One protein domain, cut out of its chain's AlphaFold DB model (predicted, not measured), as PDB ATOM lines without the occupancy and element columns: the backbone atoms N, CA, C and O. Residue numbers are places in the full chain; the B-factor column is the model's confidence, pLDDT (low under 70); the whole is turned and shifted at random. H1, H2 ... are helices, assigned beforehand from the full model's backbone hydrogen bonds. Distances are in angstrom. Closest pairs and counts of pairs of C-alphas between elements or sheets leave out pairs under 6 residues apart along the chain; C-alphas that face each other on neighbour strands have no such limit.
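What this domain is: This is residues 173 to 220 of the 280 residues of the protein "Hypothetical protein" of Bicosoecida sp. CB-2014 (UniProt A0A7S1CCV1). One helix, H2, makes a long arm that sticks out with residues 209 to 220 from a loose head, where the short helix H1 sits among loops. The 48 printed residues hold H1, then H2, and no named strand; the class is all helix, though under half of the residues are in named elements. The whole is loose, with a radius of gyration of the C-alphas of 13.6 A, and elongated, spanning 39 by 22 by 17 A.

Where its parts are: Find C-alpha 202 at (243.567, 171.999, 183.755); from there H2, residues 202 to 217, runs 22.5 A to C-alpha 217 at (253.133, 185.895, 198.690). Look back to C-alpha 185 at (230.361, 158.879, 193.453) for H1, residues 185 to 190.

How they stand to each other: H1 and H2 are apart, with a long link of 11 residues between them. In both helices every O i to N i+4 pair is within hydrogen-bond range.

The domain as a whole: The C-alphas of Pro 177 and Val 220, the two farthest apart, are 39.3 A apart. The printed part has no cut. The model's pLDDT is under 70 at residues 173 to 175, 177, and 179 to 180.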
ATOM      1  N   PRO A 173     246.819 157.409 187.198       63.31
ATOM      2  CA  PRO A 173     246.245 156.501 188.174       63.31
ATOM      3  C   PRO A 173     244.855 157.013 188.565       63.31
ATOM      4  O   PRO A 173     244.697 158.172 188.977       63.31
ATOM      5  N   SER A 174     243.860 156.141 188.401       68.81
ATOM      6  CA  SER A 174     242.560 156.266 189.051       68.81
ATOM      7  C   SER A 174     242.763 156.394 190.566       68.81
ATOM      8  O   SER A 174     243.864 156.158 191.084       68.81
ATOM      9  N   LEU A 175     241.729 156.833 191.291       68.00
ATOM     10  CA  LEU A 175     241.793 156.875 192.754       68.00
ATOM     11  C   LEU A 175     242.328 155.531 193.274       68.00
ATOM     12  O   LEU A 175     241.817 154.488 192.872       68.00
ATOM     13  N   PRO A 176     243.356 155.523 194.141       71.00
ATOM     14  CA  PRO A 176     243.770 154.283 194.771       71.00
ATOM     15  C   PRO A 176     242.573 153.708 195.545       71.00
ATOM     16  O   PRO A 176     241.812 154.489 196.120       71.00
ATOM     17  N   PRO A 177     242.422 152.377 195.633       68.25
ATOM     18  CA  PRO A 177     241.233 151.735 196.211       68.25
ATOM     19  C   PRO A 177     240.964 152.166 197.663       68.25
ATOM     20  O   PRO A 177     239.828 152.244 198.113       68.25
ATOM     21  N   ALA A 178     242.007 152.576 198.394       72.31
ATOM     22  CA  ALA A 178     241.886 153.157 199.733       72.31
ATOM     23  C   ALA A 178     241.142 154.515 199.791       72.31
ATOM     24  O   ALA A 178     240.877 155.016 200.881       72.31
ATOM     25  N   PHE A 179     240.852 155.140 198.648       66.00
ATOM     26  CA  PHE A 179     240.243 156.467 198.532       66.00
ATOM     27  C   PHE A 179     238.890 156.473 197.799       66.00
ATOM     28  O   PHE A 179     238.258 157.530 197.750       66.00
ATOM     29  N   GLU A 180     238.414 155.336 197.279       67.19
ATOM     30  CA  GLU A 180     237.141 155.245 196.538       67.19
ATOM     31  C   GLU A 180     235.917 155.642 197.379       67.19
ATOM     32  O   GLU A 180     234.958 156.176 196.837       67.19
ATOM     33  N   GLY A 181     235.972 155.485 198.707       74.06
ATOM     34  CA  GLY A 181     234.903 155.909 199.625       74.06
ATOM     35  C   GLY A 181     235.024 157.337 200.174       74.06
ATOM     36  O   GLY A 181     234.220 157.731 201.015       74.06
ATOM     37  N   LEU A 182     236.047 158.105 199.776       79.25
ATOM     38  CA  LEU A 182     236.308 159.452 200.317       79.25
ATOM     39  C   LEU A 182     235.811 160.586 199.413       79.25
ATOM     40  O   LEU A 182     235.760 161.736 199.852       79.25
ATOM     41  N   LEU A 183     235.460 160.276 198.166       81.06
ATOM     42  CA  LEU A 183     234.843 161.202 197.221       81.06
ATOM     43  C   LEU A 183     233.395 160.776 196.971       81.06
ATOM     44  O   LEU A 183     233.096 159.587 196.942       81.06
ATOM     45  N   SER A 184     232.513 161.754 196.745       85.94
ATOM     46  CA  SER A 184     231.170 161.473 196.226       85.94
ATOM     47  C   SER A 184     231.275 160.648 194.931       85.94
ATOM     48  O   SER A 184     232.197 160.915 194.146       85.94
ATOM     49  N   PRO A 185     230.358 159.696 194.668       82.81
ATOM     50  CA  PRO A 185     230.361 158.879 193.453       82.81
ATOM     51  C   PRO A 185     230.517 159.691 192.157       82.81
ATOM     52  O   PRO A 185     231.247 159.279 191.255       82.81
ATOM     53  N   ASP A 186     229.919 160.881 192.091       84.75
ATOM     54  CA  ASP A 186     230.016 161.768 190.926       84.75
ATOM     55  C   ASP A 186     231.435 162.309 190.723       84.75
ATOM     56  O   ASP A 186     231.966 162.327 189.613       84.75
ATOM     57  N   PHE A 187     232.104 162.686 191.812       85.88
ATOM     58  CA  PHE A 187     233.479 163.172 191.761       85.88
ATOM     59  C   PHE A 187     234.493 162.051 191.553       85.88
ATOM     60  O   PHE A 187     235.532 162.294 190.938       85.88
ATOM     61  N   ALA A 188     234.206 160.835 192.021       85.38
ATOM     62  CA  ALA A 188     235.047 159.669 191.773       85.38
ATOM     63  C   ALA A 188     235.112 159.329 190.272       85.38
ATOM     64  O   ALA A 188     236.195 159.055 189.758       85.38
ATOM     65  N   ARG A 189     233.987 159.448 189.549       84.00
ATOM     66  CA  ARG A 189     233.915 159.242 188.086       84.00
ATOM     67  C   ARG A 189     234.751 160.252 187.293       84.00
ATOM     68  O   ARG A 189     235.340 159.925 186.263       84.00
ATOM     69  N   ILE A 190     234.806 161.490 187.778       87.25
ATOM     70  CA  ILE A 190     235.481 162.615 187.109       87.25
ATOM     71  C   ILE A 190     236.965 162.716 187.528       87.25
ATOM     72  O   ILE A 190     237.760 163.442 186.927       87.25
ATOM     73  N   TYR A 191     237.372 161.974 188.557       87.12
ATOM     74  CA  TYR A 191     238.717 162.048 189.102       87.12
ATOM     75  C   TYR A 191     239.770 161.540 188.114       87.12
ATOM     76  O   TYR A 191     239.764 160.378 187.717       87.12
ATOM     77  N   ASN A 192     240.731 162.402 187.773       87.44
ATOM     78  CA  ASN A 192     241.826 162.115 186.839       87.44
ATOM     79  C   ASN A 192     241.372 161.621 185.451       87.44
ATOM     80  O   ASN A 192     242.211 161.169 184.668       87.44
ATOM     81  N   SER A 193     240.084 161.744 185.120       86.31
ATOM     82  CA  SER A 193     239.513 161.340 183.837       86.31
ATOM     83  C   SER A 193     239.361 162.545 182.899       86.31
ATOM     84  O   SER A 193     239.294 163.698 183.328       86.31
ATOM     85  N   GLY A 194     239.393 162.306 181.584       85.75
ATOM     86  CA  GLY A 194     239.212 163.362 180.574       85.75
ATOM     87  C   GLY A 194     240.231 164.509 180.652       85.75
ATOM     88  O   GLY A 194     239.863 165.669 180.495       85.75
ATOM     89  N   GLY A 195     241.498 164.215 180.974       86.25
ATOM     90  CA  GLY A 195     242.561 165.228 181.084       86.25
ATOM     91  C   GLY A 195     242.530 166.070 182.369       86.25
ATOM     92  O   GLY A 195     243.392 166.931 182.566       86.25
ATOM     93  N   ARG A 196     241.588 165.807 183.282       89.62
ATOM     94  CA  ARG A 196     241.471 166.502 184.572       89.62
ATOM     95  C   ARG A 196     242.588 166.126 185.542       89.62
ATOM     96  O   ARG A 196     243.143 165.028 185.492       89.62
ATOM     97  N   ILE A 197     242.946 167.055 186.433       89.88
ATOM     98  CA  ILE A 197     243.891 166.847 187.544       89.88
ATOM     99  C   ILE A 197     243.081 166.752 188.840       89.88
ATOM    100  O   ILE A 197     242.653 167.761 189.410       89.88
ATOM    101  N   GLY A 198     242.895 165.532 189.333       89.12
ATOM    102  CA  GLY A 198     241.866 165.217 190.314       89.12
ATOM    103  C   GLY A 198     240.493 165.510 189.717       89.12
ATOM    104  O   GLY A 198     240.214 165.106 188.597       89.12
ATOM    105  N   ILE A 199     239.671 166.253 190.451       91.19
ATOM    106  CA  ILE A 199     238.320 166.652 190.023       91.19
ATOM    107  C   ILE A 199     238.353 167.854 189.050       91.19
ATOM    108  O   ILE A 199     237.407 168.076 188.301       91.19
ATOM    109  N   TYR A 200     239.440 168.632 189.041       93.88
ATOM    110  CA  TYR A 200     239.496 169.932 188.366       93.88
ATOM    111  C   TYR A 200     239.966 169.835 186.918       93.88
ATOM    112  O   TYR A 200     240.876 169.057 186.598       93.88
ATOM    113  N   THR A 201     239.428 170.701 186.061       94.38
ATOM    114  CA  THR A 201     239.986 170.919 184.718       94.38
ATOM    115  C   THR A 201     241.399 171.521 184.808       94.38
ATOM    116  O   THR A 201     241.780 172.084 185.844       94.38
ATOM    117  N   PRO A 202     242.233 171.398 183.759       93.94
ATOM    118  CA  PRO A 202     243.567 171.999 183.755       93.94
ATOM    119  C   PRO A 202     243.542 173.508 184.035       93.94
ATOM    120  O   PRO A 202     244.352 173.998 184.823       93.94
ATOM    121  N   GLU A 203     242.580 174.228 183.460       94.69
ATOM    122  CA  GLU A 203     242.413 175.674 183.640       94.69
ATOM    123  C   GLU A 203     242.016 176.034 185.076       94.69
ATOM    124  O   GLU A 203     242.670 176.862 185.718       94.69
ATOM    125  N   GLU A 204     241.023 175.340 185.640       95.19
ATOM    126  CA  GLU A 204     240.622 175.499 187.043       95.19
ATOM    127  C   GLU A 204     241.784 175.211 187.995       95.19
ATOM    128  O   GLU A 204     242.021 175.939 188.966       95.19
ATOM    129  N   ARG A 205     242.560 174.157 187.713       96.44
ATOM    130  CA  ARG A 205     243.723 173.802 188.524       96.44
ATOM    131  C   ARG A 205     244.776 174.904 188.479       96.44
ATOM    132  O   ARG A 205     245.336 175.231 189.529       96.44
ATOM    133  N   LEU A 206     245.037 175.486 187.307       96.75
ATOM    134  CA  LEU A 206     245.952 176.618 187.159       96.75
ATOM    135  C   LEU A 206     245.458 177.838 187.943       96.75
ATOM    136  O   LEU A 206     246.249 178.438 188.674       96.75
ATOM    137  N   ALA A 207     244.166 178.164 187.880       97.19
ATOM    138  CA  ALA A 207     243.576 179.259 188.650       97.19
ATOM    139  C   ALA A 207     243.713 179.044 190.171       97.19
ATOM    140  O   ALA A 207     244.156 179.938 190.902       97.19
ATOM    141  N   LEU A 208     243.432 177.831 190.665       96.94
ATOM    142  CA  LEU A 208     243.613 177.470 192.078       96.94
ATOM    143  C   LEU A 208     245.074 177.585 192.522       96.94
ATOM    144  O   LEU A 208     245.365 178.090 193.614       96.94
ATOM    145  N   VAL A 209     246.001 177.133 191.674       97.56
ATOM    146  CA  VAL A 209     247.441 177.229 191.926       97.56
ATOM    147  C   VAL A 209     247.895 178.690 191.932       97.56
ATOM    148  O   VAL A 209     248.635 179.075 192.840       97.56
ATOM    149  N   ARG A 210     247.432 179.531 191.002       98.00
ATOM    150  CA  ARG A 210     247.711 180.982 190.994       98.00
ATOM    151  C   ARG A 210     247.232 181.642 192.287       98.00
ATOM    152  O   ARG A 210     248.045 182.207 193.019       98.00
ATOM    153  N   ARG A 211     245.969 181.421 192.672       98.06
ATOM    154  CA  ARG A 211     245.403 181.911 193.942       98.06
ATOM    155  C   ARG A 211     246.212 181.447 195.157       98.06
ATOM    156  O   ARG A 211     246.372 182.191 196.129       98.06
ATOM    157  N   PHE A 212     246.715 180.210 195.148       98.06
ATOM    158  CA  PHE A 212     247.582 179.701 196.212       98.06
ATOM    159  C   PHE A 212     248.905 180.470 196.297       98.06
ATOM    160  O   PHE A 212     249.295 180.859 197.404       98.06
ATOM    161  N   HIS A 213     249.573 180.709 195.165       98.06
ATOM    162  CA  HIS A 213     250.819 181.476 195.112       98.06
ATOM    163  C   HIS A 213     250.600 182.918 195.566       98.06
ATOM    164  O   HIS A 213     251.278 183.368 196.486       98.06
ATOM    165  N   GLU A 214     249.584 183.604 195.048       98.12
ATOM    166  CA  GLU A 214     249.228 184.964 195.471       98.12
ATOM    167  C   GLU A 214     248.917 185.054 196.968       98.12
ATOM    168  O   GLU A 214     249.356 185.978 197.660       98.12
ATOM    169  N   LYS A 215     248.161 184.080 197.501       98.31
ATOM    170  CA  LYS A 215     247.877 183.990 198.938       98.31
ATOM    171  C   LYS A 215     249.158 183.773 199.729       98.31
ATOM    172  O   LYS A 215     249.275 184.318 200.819       98.31
ATOM    173  N   ARG A 216     250.087 182.954 199.223       97.75
ATOM    174  CA  ARG A 216     251.378 182.669 199.861       97.75
ATOM    175  C   ARG A 216     252.273 183.906 199.894       97.75
ATOM    176  O   ARG A 216     252.841 184.161 200.950       97.75
ATOM    177  N   LEU A 217     252.357 184.653 198.794       97.38
ATOM    178  CA  LEU A 217     253.133 185.895 198.690       97.38
ATOM    179  C   LEU A 217     252.652 186.942 199.701       97.38
ATOM    180  O   LEU A 217     253.461 187.599 200.343       97.38
ATOM    181  N   ARG A 218     251.334 187.032 199.915       96.50
ATOM    182  CA  ARG A 218     250.719 187.965 200.875       96.50
ATOM    183  C   ARG A 218     250.642 187.436 202.314       96.50
ATOM    184  O   ARG A 218     249.983 188.048 203.158       96.50
ATOM    185  N   ARG A 219     251.263 186.292 202.636       97.38
ATOM    186  CA  ARG A 219     251.292 185.801 204.024       97.38
ATOM    187  C   ARG A 219     252.155 186.719 204.872       97.38
ATOM    188  O   ARG A 219     253.312 186.971 204.570       97.38
ATOM    189  N   VAL A 220     251.605 187.140 206.002       96.38
ATOM    190  CA  VAL A 220     252.358 187.866 207.021       96.38
ATOM    191  C   VAL A 220     252.974 186.841 207.976       96.38
ATOM    192  O   VAL A 220     252.255 186.206 208.747       96.38
TER     193      VAL A 220